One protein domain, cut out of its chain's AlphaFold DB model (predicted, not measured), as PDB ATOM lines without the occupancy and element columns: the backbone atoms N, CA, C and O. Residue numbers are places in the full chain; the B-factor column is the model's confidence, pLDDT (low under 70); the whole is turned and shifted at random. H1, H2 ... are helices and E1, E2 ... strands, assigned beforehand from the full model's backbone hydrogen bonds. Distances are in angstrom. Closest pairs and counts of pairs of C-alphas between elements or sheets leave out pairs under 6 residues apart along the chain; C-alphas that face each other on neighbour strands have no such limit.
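Overview. This is residues 4 to 97 of the 290 residues of an uncharacterized protein of Phytophthora parasitica P10297 (UniProt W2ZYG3). Picture one strongly twisted, curled sheet of seven strands, whose edge strands E3 and E7 stay apart, with a two-helix arm at one end of the longest axis. The short helix H2 grazes the sheet, and H1 lies beyond it, away from the strands. The printed part has 94 residues, with two named helices and then seven named strands along the chain: H1 H2 E1 E2 E3 E4 E5 E6 E7. The sheet's order is E3 E2 E6 E5 E4 E1 E7, all antiparallel, and the class is mixed, helices and strands. The whole is compact, with a radius of gyration of the C-alphas of 13.7 A and spans of 41 by 30 by 24 A.

Along the chain. Start in the sheet at C-alpha 62, (47.484, 7.176, 36.499); from there E4, residues 62 to 68, runs 16.2 A to C-alpha 68. E5 is residues 76 to 81, 14.2 A long, and E6 is residues 85 to 90, 16.2 A long. The shorter strands are E1, residues 34 to 37, 9.7 A long; E2, residues 43 to 45; E3, residues 54 to 56; and E7, residues 94 to 96, whose last C-alpha is at (43.585, -0.838, 28.704). Find H1, residues 4 to 14, from C-alpha 4 at (53.085, -19.610, 59.679), 15.3 A long; H2 is residues 18 to 22.

Arrangement. E4, E5 and E6 form a meander, each strand the antiparallel neighbour of the one before; E4 and E5 are a hairpin, and so are E5 and E6. Look for N 79 and O 87, 2.9 A, between E5 and E6, and for N 68 and O 78, 3.0 A, between E4 and E5. E4 is staggered: it pairs with E1 over residues 62 to 66 and with E5 over residues 67 to 68. Between E4 and E1, N 37 and O 62 are 2.9 A apart; beyond E1, N 36 and O 95 are 2.8 A apart between E1 and the edge strand E7. On the other side, E2 is the neighbour of E6, with N 44 and O 88 at 2.8 A, and the hairpin of E2 and E3 has N 43 and O 56 at 2.9 A. H2 only grazes the sheet, with its residues 18 to 20. H1 is not on the sheet; it and H2 touch only at the corner, the closest C-alphas being those of Ile 12 and Pro 18, 5.0 A. In H1 and H2 every O i to N i+4 pair is within hydrogen-bond range.

Size, cuts and confidence. The two C-alphas farthest apart are those of His 4 and Pro 39, 41.4 A. The printed part has no cut, and the one long link is H2 to E1, 11 residues. Look at residues 47 to 53, between E2 and E3, for pLDDT under 70; the mean of the printed part is 86.2.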
ATOM      1  N   HIS A   4      54.378 -19.638  60.366       88.56
ATOM      2  CA  HIS A   4      53.085 -19.610  59.679       88.56
ATOM      3  C   HIS A   4      52.852 -18.303  58.905       88.56
ATOM      4  O   HIS A   4      52.352 -18.328  57.783       88.56
ATOM      5  N   ASP A   5      53.276 -17.166  59.474       87.06
ATOM      6  CA  ASP A   5      53.203 -15.867  58.789       87.06
ATOM      7  C   ASP A   5      54.010 -15.896  57.479       87.06
ATOM      8  O   ASP A   5      53.589 -15.340  56.464       87.06
ATOM      9  N   ILE A   6      55.173 -16.558  57.495       88.06
ATOM     10  CA  ILE A   6      56.066 -16.644  56.337       88.06
ATOM     11  C   ILE A   6      55.617 -17.693  55.326       88.06
ATOM     12  O   ILE A   6      55.767 -17.463  54.132       88.06
ATOM     13  N   GLU A   7      55.012 -18.797  55.757       89.88
ATOM     14  CA  GLU A   7      54.380 -19.755  54.844       89.88
ATOM     15  C   GLU A   7      53.258 -19.092  54.037       89.88
ATOM     16  O   GLU A   7      53.210 -19.242  52.817       89.88
ATOM     17  N   ALA A   8      52.405 -18.298  54.693       89.19
ATOM     18  CA  ALA A   8      51.363 -17.532  54.014       89.19
ATOM     19  C   ALA A   8      51.956 -16.497  53.041       89.19
ATOM     20  O   ALA A   8      51.496 -16.365  51.908       89.19
ATOM     21  N   PHE A   9      53.017 -15.798  53.448       88.56
ATOM     22  CA  PHE A   9      53.732 -14.859  52.582       88.56
ATOM     23  C   PHE A   9      54.366 -15.544  51.360       88.56
ATOM     24  O   PHE A   9      54.229 -15.064  50.236       88.56
ATOM     25  N   HIS A  10      55.030 -16.681  51.555       85.94
ATOM     26  CA  HIS A  10      55.639 -17.458  50.479       85.94
ATOM     27  C   HIS A  10      54.582 -18.015  49.516       85.94
ATOM     28  O   HIS A  10      54.800 -18.014  48.304       85.94
ATOM     29  N   ALA A  11      53.423 -18.451  50.024       88.31
ATOM     30  CA  ALA A  11      52.297 -18.871  49.191       88.31
ATOM     31  C   ALA A  11      51.823 -17.738  48.266       88.31
ATOM     32  O   ALA A  11      51.593 -17.975  47.084       88.31
ATOM     33  N   ILE A  12      51.773 -16.498  48.767       89.25
ATOM     34  CA  ILE A  12      51.462 -15.319  47.947       89.25
ATOM     35  C   ILE A  12      52.545 -15.096  46.888       89.25
ATOM     36  O   ILE A  12      52.218 -14.985  45.713       89.25
ATOM     37  N   LEU A  13      53.828 -15.070  47.266       84.00
ATOM     38  CA  LEU A  13      54.930 -14.813  46.325       84.00
ATOM     39  C   LEU A  13      55.037 -15.840  45.192       84.00
ATOM     40  O   LEU A  13      55.501 -15.506  44.103       84.00
ATOM     41  N   THR A  14      54.650 -17.085  45.462       83.94
ATOM     42  CA  THR A  14      54.721 -18.197  44.504       83.94
ATOM     43  C   THR A  14      53.411 -18.436  43.754       83.94
ATOM     44  O   THR A  14      53.372 -19.283  42.860       83.94
ATOM     45  N   SER A  15      52.353 -17.688  44.082       87.38
ATOM     46  CA  SER A  15      51.070 -17.746  43.386       87.38
ATOM     47  C   SER A  15      51.191 -17.216  41.957       87.38
ATOM     48  O   SER A  15      51.925 -16.267  41.682       87.38
ATOM     49  N   GLU A  16      50.422 -17.805  41.040       85.50
ATOM     50  CA  GLU A  16      50.272 -17.291  39.673       85.50
ATOM     51  C   GLU A  16      49.594 -15.908  39.661       85.50
ATOM     52  O   GLU A  16      49.893 -15.076  38.802       85.50
ATOM     53  N   HIS A  17      48.739 -15.653  40.659       87.12
ATOM     54  CA  HIS A  17      47.950 -14.431  40.827       87.12
ATOM     55  C   HIS A  17      48.169 -13.861  42.241       87.12
ATOM     56  O   HIS A  17      47.282 -13.944  43.097       87.12
ATOM     57  N   PRO A  18      49.370 -13.321  42.531       87.94
ATOM     58  CA  PRO A  18      49.771 -12.953  43.888       87.94
ATOM     59  C   PRO A  18      48.890 -11.849  44.471       87.94
ATOM     60  O   PRO A  18      48.599 -11.852  45.664       87.94
ATOM     61  N   GLU A  19      48.415 -10.922  43.640       88.06
ATOM     62  CA  GLU A  19      47.485  -9.883  44.065       88.06
ATOM     63  C   GLU A  19      46.121 -10.452  44.492       88.06
ATOM     64  O   GLU A  19      45.571 -10.019  45.502       88.06
ATOM     65  N   GLU A  20      45.570 -11.425  43.762       90.19
ATOM     66  CA  GLU A  20      44.291 -12.053  44.120       90.19
ATOM     67  C   GLU A  20      44.427 -12.871  45.412       90.19
ATOM     68  O   GLU A  20      43.594 -12.727  46.309       90.19
ATOM     69  N   GLU A  21      45.519 -13.630  45.560       90.50
ATOM     70  CA  GLU A  21      45.831 -14.393  46.777       90.50
ATOM     71  C   GLU A  21      46.002 -13.469  47.997       90.50
ATOM     72  O   GLU A  21      45.424 -13.714  49.059       90.50
ATOM     73  N   LEU A  22      46.724 -12.350  47.837       89.56
ATOM     74  CA  LEU A  22      46.954 -11.359  48.895       89.56
ATOM     75  C   LEU A  22      45.641 -10.805  49.468       89.56
ATOM     76  O   LEU A  22      45.530 -10.605  50.679       89.56
ATOM     77  N   PHE A  23      44.647 -10.567  48.609       88.06
ATOM     78  CA  PHE A  23      43.330 -10.060  49.007       88.06
ATOM     79  C   PHE A  23      42.274 -11.160  49.180       88.06
ATOM     80  O   PHE A  23      41.112 -10.834  49.429       88.06
ATOM     81  N   ARG A  24      42.659 -12.442  49.083       88.69
ATOM     82  CA  ARG A  24      41.768 -13.615  49.158       88.69
ATOM     83  C   ARG A  24      40.588 -13.536  48.184       88.69
ATOM     84  O   ARG A  24      39.467 -13.930  48.509       88.69
ATOM     85  N   LEU A  25      40.836 -12.988  47.002       87.75
ATOM     86  CA  LEU A  25      39.846 -12.873  45.944       87.75
ATOM     87  C   LEU A  25      39.842 -14.159  45.105       87.75
ATOM     88  O   LEU A  25      40.901 -14.741  44.875       87.75
ATOM     89  N   PRO A  26      38.672 -14.624  44.632       90.38
ATOM     90  CA  PRO A  26      38.631 -15.728  43.682       90.38
ATOM     91  C   PRO A  26      39.288 -15.324  42.355       90.38
ATOM     92  O   PRO A  26      39.484 -14.141  42.077       90.38
ATOM     93  N   ARG A  27      39.580 -16.297  41.491       91.00
ATOM     94  CA  ARG A  27      40.115 -15.990  40.164       91.00
ATOM     95  C   ARG A  27      39.081 -15.239  39.314       91.00
ATOM     96  O   ARG A  27      37.940 -15.694  39.199       91.00
ATOM     97  N   GLY A  28      39.480 -14.115  38.716       87.94
ATOM     98  CA  GLY A  28      38.680 -13.404  37.713       87.94
ATOM     99  C   GLY A  28      38.421 -14.234  36.446       87.94
ATOM    100  O   GLY A  28      39.169 -15.151  36.113       87.94
ATOM    101  N   LEU A  29      37.355 -13.903  35.714       91.00
ATOM    102  CA  LEU A  29      37.073 -14.477  34.389       91.00
ATOM    103  C   LEU A  29      37.915 -13.826  33.285       91.00
ATOM    104  O   LEU A  29      38.092 -14.406  32.213       91.00
ATOM    105  N   VAL A  30      38.408 -12.616  33.538       87.81
ATOM    106  CA  VAL A  30      39.312 -11.871  32.667       87.81
ATOM    107  C   VAL A  30      40.685 -11.823  33.328       87.81
ATOM    108  O   VAL A  30      40.800 -11.474  34.502       87.81
ATOM    109  N   ASP A  31      41.724 -12.154  32.559       85.31
ATOM    110  CA  ASP A  31      43.104 -12.069  33.037       85.31
ATOM    111  C   ASP A  31      43.482 -10.645  33.451       85.31
ATOM    112  O   ASP A  31      42.969  -9.676  32.892       85.31
ATOM    113  N   GLU A  32      44.427 -10.504  34.385       85.38
ATOM    114  CA  GLU A  32      44.868  -9.192  34.862       85.38
ATOM    115  C   GLU A  32      45.473  -8.374  33.726       85.38
ATOM    116  O   GLU A  32      46.374  -8.836  33.007       85.38
ATOM    117  N   GLN A  33      45.021  -7.130  33.599       85.06
ATOM    118  CA  GLN A  33      45.492  -6.197  32.585       85.06
ATOM    119  C   GLN A  33      45.963  -4.910  33.243       85.06
ATOM    120  O   GLN A  33      45.342  -4.412  34.179       85.06
ATOM    121  N   ASP A  34      47.037  -4.336  32.705       87.62
ATOM    122  CA  ASP A  34      47.457  -3.000  33.096       87.62
ATOM    123  C   ASP A  34      46.611  -1.965  32.340       87.62
ATOM    124  O   ASP A  34      46.558  -1.924  31.100       87.62
ATOM    125  N   ALA A  35      45.950  -1.104  33.106       90.44
ATOM    126  CA  ALA A  35      45.130  -0.022  32.596       90.44
ATOM    127  C   ALA A  35      45.712   1.346  32.964       90.44
ATOM    128  O   ALA A  35      46.549   1.502  33.859       90.44
ATOM    129  N   ILE A  36      45.247   2.352  32.237       92.31
ATOM    130  CA  ILE A  36      45.436   3.760  32.550       92.31
ATOM    131  C   ILE A  36      44.117   4.276  33.122       92.31
ATOM    132  O   ILE A  36      43.089   4.218  32.443       92.31
ATOM    133  N   LEU A  37      44.162   4.790  34.348       93.38
ATOM    134  CA  LEU A  37      43.034   5.449  34.998       93.38
ATOM    135  C   LEU A  37      42.894   6.881  34.474       93.38
ATOM    136  O   LEU A  37      43.882   7.628  34.397       93.38
ATOM    137  N   THR A  38      41.675   7.269  34.105       93.62
ATOM    138  CA  THR A  38      41.376   8.622  33.631       93.62
ATOM    139  C   THR A  38      41.502   9.660  34.756       93.62
ATOM    140  O   THR A  38      41.278   9.358  35.931       93.62
ATOM    141  N   PRO A  39      41.876  10.911  34.430       92.69
ATOM    142  CA  PRO A  39      41.896  11.987  35.414       92.69
ATOM    143  C   PRO A  39      40.507  12.235  36.006       92.69
ATOM    144  O   PRO A  39      39.509  12.254  35.288       92.69
ATOM    145  N   ASN A  40      40.471  12.533  37.301       91.62
ATOM    146  CA  ASN A  40      39.283  12.815  38.105       91.62
ATOM    147  C   ASN A  40      38.281  11.656  38.198       91.62
ATOM    148  O   ASN A  40      37.146  11.879  38.623       91.62
ATOM    149  N   ALA A  41      38.696  10.437  37.841       91.75
ATOM    150  CA  ALA A  41      37.882   9.248  38.030       91.75
ATOM    151  C   ALA A  41      37.541   9.058  39.521       91.75
ATOM    152  O   ALA A  41      38.417   9.246  40.377       91.75
ATOM    153  N   PRO A  42      36.292   8.691  39.854       91.38
ATOM    154  CA  PRO A  42      35.907   8.342  41.212       91.38
ATOM    155  C   PRO A  42      36.560   7.020  41.635       91.38
ATOM    156  O   PRO A  42      36.349   5.974  41.021       91.38
ATOM    157  N   ILE A  43      37.320   7.058  42.728       91.94
ATOM    158  CA  ILE A  43      38.024   5.903  43.293       91.94
ATOM    159  C   ILE A  43      37.408   5.582  44.648       91.94
ATOM    160  O   ILE A  43      37.390   6.432  45.535       91.94
ATOM    161  N   ARG A  44      36.929   4.354  44.834       90.75
ATOM    162  CA  ARG A  44      36.497   3.860  46.144       90.75
ATOM    163  C   ARG A  44      37.682   3.211  46.849       90.75
ATOM    164  O   ARG A  44      38.235   2.228  46.355       90.75
ATOM    165  N   TRP A  45      38.051   3.769  47.995       87.19
ATOM    166  CA  TRP A  45      39.125   3.283  48.857       87.19
ATOM    167  C   TRP A  45      38.586   3.038  50.274       87.19
ATOM    168  O   TRP A  45      37.865   3.878  50.812       87.19
ATOM    169  N   GLY A  46      38.915   1.895  50.879       74.19
ATOM    170  CA  GLY A  46      38.406   1.493  52.202       74.19
ATOM    171  C   GLY A  46      37.521   0.238  52.169       74.19
ATOM    172  O   GLY A  46      36.833  -0.010  51.187       74.19
ATOM    173  N   SER A  47      37.623  -0.550  53.246       57.44
ATOM    174  CA  SER A  47      37.410  -2.005  53.366       57.44
ATOM    175  C   SER A  47      36.032  -2.576  53.002       57.44
ATOM    176  O   SER A  47      35.003  -1.941  53.202       57.44
ATOM    177  N   ASP A  48      36.064  -3.854  52.617       58.31
ATOM    178  CA  ASP A  48      34.962  -4.769  52.276       58.31
ATOM    179  C   ASP A  48      33.888  -4.981  53.370       58.31
ATOM    180  O   ASP A  48      32.926  -5.696  53.117       58.31
ATOM    181  N   ASP A  49      34.010  -4.377  54.558       50.59
ATOM    182  CA  ASP A  49      33.167  -4.696  55.729       50.59
ATOM    183  C   ASP A  49      32.542  -3.483  56.447       50.59
ATOM    184  O   ASP A  49      31.740  -3.669  57.358       50.59
ATOM    185  N   ASP A  50      32.825  -2.245  56.030       46.09
ATOM    186  CA  ASP A  50      32.167  -1.065  56.603       46.09
ATOM    187  C   ASP A  50      31.622  -0.154  55.505       46.09
ATOM    188  O   ASP A  50      32.287   0.149  54.518       46.09
ATOM    189  N   ASN A  51      30.398   0.334  55.718       52.22
ATOM    190  CA  ASN A  51      29.597   1.200  54.839       52.22
ATOM    191  C   ASN A  51      30.218   2.596  54.551       52.22
ATOM    192  O   ASN A  51      29.502   3.555  54.261       52.22
ATOM    193  N   GLN A  52      31.538   2.751  54.669       54.62
ATOM    194  CA  GLN A  52      32.274   4.001  54.501       54.62
ATOM    195  C   GLN A  52      33.438   3.833  53.520       54.62
ATOM    196  O   GLN A  52      34.603   4.029  53.862       54.62
ATOM    197  N   SER A  53      33.126   3.511  52.263       68.44
ATOM    198  CA  SER A  53      34.087   3.707  51.178       68.44
ATOM    199  C   SER A  53      34.371   5.206  51.039       68.44
ATOM    200  O   SER A  53      33.459   5.998  50.789       68.44
ATOM    201  N   GLN A  54      35.630   5.616  51.200       76.31
ATOM    202  CA  GLN A  54      36.039   6.985  50.906       76.31
ATOM    203  C   GLN A  54      36.160   7.153  49.396       76.31
ATOM    204  O   GLN A  54      36.730   6.301  48.709       76.31
ATOM    205  N   LEU A  55      35.615   8.257  48.887       83.44
ATOM    206  CA  LEU A  55      35.741   8.610  47.483       83.44
ATOM    207  C   LEU A  55      36.967   9.502  47.296       83.44
ATOM    208  O   LEU A  55      37.021  10.618  47.811       83.44
ATOM    209  N   LEU A  56      37.942   8.994  46.559       87.69
ATOM    210  CA  LEU A  56      39.154   9.698  46.173       87.69
ATOM    211  C   LEU A  56      39.089  10.053  44.689       87.69
ATOM    212  O   LEU A  56      38.356   9.438  43.915       87.69
ATOM    213  N   THR A  57      39.887  11.036  44.287       89.19
ATOM    214  CA  THR A  57      40.119  11.362  42.880       89.19
ATOM    215  C   THR A  57      41.597  11.640  42.661       89.19
ATOM    216  O   THR A  57      42.294  12.165  43.532       89.19
ATOM    217  N   THR A  58      42.089  11.287  41.480       82.62
ATOM    218  CA  THR A  58      43.433  11.636  41.024       82.62
ATOM    219  C   THR A  58      43.317  12.765  40.011       82.62
ATOM    220  O   THR A  58      42.586  12.670  39.033       82.62
ATOM    221  N   SER A  59      44.029  13.871  40.216       86.25
ATOM    222  CA  SER A  59      43.966  15.029  39.306       86.25
ATOM    223  C   SER A  59      44.628  14.776  37.947       86.25
ATOM    224  O   SER A  59      44.450  15.550  37.008       86.25
ATOM    225  N   SER A  60      45.398  13.694  37.833       88.75
ATOM    226  CA  SER A  60      46.136  13.307  36.637       88.75
ATOM    227  C   SER A  60      45.880  11.845  36.301       88.75
ATOM    228  O   SER A  60      45.488  11.052  37.157       88.75
ATOM    229  N   SER A  61      46.097  11.498  35.035       89.75
ATOM    230  CA  SER A  61      45.952  10.120  34.587       89.75
ATOM    231  C   SER A  61      47.007   9.243  35.254       89.75
ATOM    232  O   SER A  61      48.183   9.607  35.282       89.75
ATOM    233  N   THR A  62      46.586   8.100  35.793       88.50
ATOM    234  CA  THR A  62      47.484   7.176  36.499       88.50
ATOM    235  C   THR A  62      47.738   5.952  35.619       88.50
ATOM    236  O   THR A  62      46.801   5.191  35.383       88.50
ATOM    237  N   PRO A  63      48.955   5.762  35.083       87.94
ATOM    238  CA  PRO A  63      49.292   4.588  34.282       87.94
ATOM    239  C   PRO A  63      49.672   3.380  35.153       87.94
ATOM    240  O   PRO A  63      49.971   3.534  36.335       87.94
ATOM    241  N   TYR A  64      49.732   2.199  34.528       84.12
ATOM    242  CA  TYR A  64      50.188   0.936  35.134       84.12
ATOM    243  C   TYR A  64      49.377   0.506  36.359       84.12
ATOM    244  O   TYR A  64      49.935   0.097  37.376       84.12
ATOM    245  N   VAL A  65      48.053   0.616  36.258       87.69
ATOM    246  CA  VAL A  65      47.138   0.213  37.325       87.69
ATOM    247  C   VAL A  65      46.558  -1.156  36.965       87.69
ATOM    248  O   VAL A  65      45.731  -1.226  36.050       87.69
ATOM    249  N   PRO A  66      46.999  -2.252  37.607       89.38
ATOM    250  CA  PRO A  66      46.508  -3.579  37.274       89.38
ATOM    251  C   PRO A  66      45.088  -3.795  37.773       89.38
ATOM    252  O   PRO A  66      44.764  -3.463  38.918       89.38
ATOM    253  N   THR A  67      44.266  -4.398  36.920       90.62
ATOM    254  CA  THR A  67      42.980  -4.978  37.308       90.62
ATOM    255  C   THR A  67      43.191  -6.335  37.971       90.62
ATOM    256  O   THR A  67      44.069  -7.096  37.569       90.62
ATOM    257  N   ILE A  68      42.383  -6.637  38.982       90.50
ATOM    258  CA  ILE A  68      42.407  -7.914  39.710       90.50
ATOM    259  C   ILE A  68      40.973  -8.429  39.840       90.50
ATOM    260  O   ILE A  68      40.056  -7.618  39.975       90.50
ATOM    261  N   ASN A  69      40.761  -9.749  39.822       90.69
ATOM    262  CA  ASN A  69      39.442 -10.356  40.022       90.69
ATOM    263  C   ASN A  69      38.358  -9.821  39.049       90.69
ATOM    264  O   ASN A  69      37.208  -9.618  39.423       90.69
ATOM    265  N   ASP A  70      38.703  -9.552  37.787       91.06
ATOM    266  CA  ASP A  70      37.733  -9.021  36.820       91.06
ATOM    267  C   ASP A  70      36.796 -10.137  36.313       91.06
ATOM    268  O   ASP A  70      37.234 -11.121  35.721       91.06
ATOM    269  N   ASP A  71      35.488  -9.990  36.530       91.62
ATOM    270  CA  ASP A  71      34.436 -10.904  36.056       91.62
ATOM    271  C   ASP A  71      33.986 -10.636  34.602       91.62
ATOM    272  O   ASP A  71      33.143 -11.346  34.056       91.62
ATOM    273  N   GLY A  72      34.524  -9.595  33.967       89.62
ATOM    274  CA  GLY A  72      34.200  -9.147  32.614       89.62
ATOM    275  C   GLY A  72      32.859  -8.420  32.465       89.62
ATOM    276  O   GLY A  72      32.531  -7.998  31.356       89.62
ATOM    277  N   ALA A  73      32.088  -8.251  33.543       91.50
ATOM    278  CA  ALA A  73      30.719  -7.735  33.491       91.50
ATOM    279  C   ALA A  73      30.460  -6.582  34.468       91.50
ATOM    280  O   ALA A  73      29.708  -5.662  34.143       91.50
ATOM    281  N   SER A  74      31.089  -6.603  35.642       89.69
ATOM    282  CA  SER A  74      30.884  -5.608  36.686       89.69
ATOM    283  C   SER A  74      31.303  -4.210  36.231       89.69
ATOM    284  O   SER A  74      32.308  -4.022  35.532       89.69
ATOM    285  N   GLU A  75      30.493  -3.222  36.628       92.31
ATOM    286  CA  GLU A  75      30.757  -1.799  36.391       92.31
ATOM    287  C   GLU A  75      31.950  -1.326  37.221       92.31
ATOM    288  O   GLU A  75      32.793  -0.591  36.718       92.31
ATOM    289  N   TRP A  76      32.026  -1.770  38.478       90.88
ATOM    290  CA  TRP A  76      33.112  -1.459  39.398       90.88
ATOM    291  C   TRP A  76      34.121  -2.599  39.410       90.88
ATOM    292  O   TRP A  76      33.748  -3.757  39.575       90.88
ATOM    293  N   LEU A  77      35.394  -2.255  39.242       91.81
ATOM    294  CA  LEU A  77      36.490  -3.206  39.138       91.81
ATOM    295  C   LEU A  77      37.495  -3.002  40.247       91.81
ATOM    296  O   LEU A  77      37.868  -1.866  40.540       91.81
ATOM    297  N   ASN A  78      37.968  -4.113  40.806       91.62
ATOM    298  CA  ASN A  78      39.079  -4.101  41.738       91.62
ATOM    299  C   ASN A  78      40.384  -3.819  40.982       91.62
ATOM    300  O   ASN A  78      40.646  -4.366  39.907       91.62
ATOM    301  N   MET A  79      41.217  -2.965  41.565       90.50
ATOM    302  CA  MET A  79      42.515  -2.598  41.013       90.50
ATOM    303  C   MET A  79      43.534  -2.268  42.098       90.50
ATOM    304  O   MET A  79      43.152  -1.932  43.220       90.50
ATOM    305  N   LEU A  80      44.824  -2.301  41.753       90.56
ATOM    306  CA  LEU A  80      45.887  -1.818  42.639       90.56
ATOM    307  C   LEU A  80      46.389  -0.446  42.232       90.56
ATOM    308  O   LEU A  80      47.134  -0.298  41.267       90.56
ATOM    309  N   LEU A  81      46.028   0.553  43.025       89.00
ATOM    310  CA  LEU A  81      46.466   1.918  42.826       89.00
ATOM    311  C   LEU A  81      47.768   2.181  43.605       89.00
ATOM    312  O   LEU A  81      47.794   2.003  44.831       89.00
ATOM    313  N   PRO A  82      48.850   2.637  42.943       83.94
ATOM    314  CA  PRO A  82      50.099   2.973  43.619       83.94
ATOM    315  C   PRO A  82      49.889   3.975  44.760       83.94
ATOM    316  O   PRO A  82      49.249   5.009  44.582       83.94
ATOM    317  N   GLY A  83      50.424   3.660  45.941       85.00
ATOM    318  CA  GLY A  83      50.287   4.485  47.149       85.00
ATOM    319  C   GLY A  83      48.982   4.295  47.935       85.00
ATOM    320  O   GLY A  83      48.927   4.719  49.085       85.00
ATOM    321  N   TYR A  84      47.974   3.627  47.367       85.31
ATOM    322  CA  TYR A  84      46.673   3.403  48.018       85.31
ATOM    323  C   TYR A  84      46.344   1.919  48.232       85.31
ATOM    324  O   TYR A  84      45.607   1.589  49.162       85.31
ATOM    325  N   GLY A  85      46.906   1.020  47.418       88.12
ATOM    326  CA  GLY A  85      46.633  -0.417  47.476       88.12
ATOM    327  C   GLY A  85      45.378  -0.793  46.688       88.12
ATOM    328  O   GLY A  85      45.142  -0.250  45.609       88.12
ATOM    329  N   ARG A  86      44.586  -1.741  47.203       90.38
ATOM    330  CA  ARG A  86      43.355  -2.195  46.543       90.38
ATOM    331  C   ARG A  86      42.264  -1.124  46.601       90.38
ATOM    332  O   ARG A  86      41.860  -0.702  47.684       90.38
ATOM    333  N   CYS A  87      41.751  -0.764  45.433       91.06
ATOM    334  CA  CYS A  87      40.668   0.194  45.231       91.06
ATOM    335  C   CYS A  87      39.632  -0.366  44.253       91.06
ATOM    336  O   CYS A  87      39.916  -1.318  43.524       91.06
ATOM    337  N   GLN A  88      38.466   0.282  44.181       91.69
ATOM    338  CA  GLN A  88      37.509   0.068  43.097       91.69
ATOM    339  C   GLN A  88      37.331   1.320  42.244       91.69
ATOM    340  O   GLN A  88      37.228   2.429  42.769       91.69
ATOM    341  N   VAL A  89      37.235   1.128  40.933       92.06
ATOM    342  CA  VAL A  89      36.957   2.193  39.955       92.06
ATOM    343  C   VAL A  89      35.955   1.720  38.915       92.06
ATOM    344  O   VAL A  89      35.751   0.517  38.754       92.06
ATOM    345  N   GLN A  90      35.340   2.650  38.189       92.94
ATOM    346  CA  GLN A  90      34.451   2.289  37.090       92.94
ATOM    347  C   GLN A  90      35.239   1.800  35.873       92.94
ATOM    348  O   GLN A  90      36.233   2.396  35.463       92.94
ATOM    349  N   ARG A  91      34.745   0.740  35.229       92.25
ATOM    350  CA  ARG A  91      35.316   0.170  34.001       92.25
ATOM    351  C   ARG A  91      35.419   1.195  32.871       92.25
ATOM    352  O   ARG A  91      36.355   1.130  32.080       92.25
ATOM    353  N   SER A  92      34.473   2.130  32.789       93.94
ATOM    354  CA  SER A  92      34.463   3.206  31.789       93.94
ATOM    355  C   SER A  92      35.602   4.211  31.953       93.94
ATOM    356  O   SER A  92      35.948   4.884  30.985       93.94
ATOM    357  N   ASP A  93      36.198   4.288  33.142       94.12
ATOM    358  CA  ASP A  93      37.307   5.191  33.462       94.12
ATOM    359  C   ASP A  93      38.682   4.549  33.226       94.12
ATOM    360  O   ASP A  93      39.720   5.111  33.587       94.12
ATOM    361  N   LEU A  94      38.707   3.370  32.596       92.06
ATOM    362  CA  LEU A  94      39.920   2.619  32.303       92.06
ATOM    363  C   LEU A  94      40.197   2.548  30.809       92.06
ATOM    364  O   LEU A  94      39.358   2.153  30.002       92.06
ATOM    365  N   THR A  95      41.437   2.866  30.448       92.00
ATOM    366  CA  THR A  95      41.974   2.611  29.111       92.00
ATOM    367  C   THR A  95      43.022   1.508  29.190       92.00
ATOM    368  O   THR A  95      44.115   1.716  29.716       92.00
ATOM    369  N   TYR A  96      42.696   0.326  28.669       87.31
ATOM    370  CA  TYR A  96      43.585  -0.838  28.704       87.31
ATOM    371  C   TYR A  96      44.772  -0.675  27.758       87.31
ATOM    372  O   TYR A  96      44.619  -0.309  26.587       87.31
ATOM    373  N   THR A  97      45.967  -0.990  28.252       77.44
ATOM    374  CA  THR A  97      47.177  -0.979  27.429       77.44
ATOM    375  C   THR A  97      47.344  -2.329  26.734       77.44
ATOM    376  O   THR A  97      47.314  -3.388  27.352       77.44
TER     377      THR A  97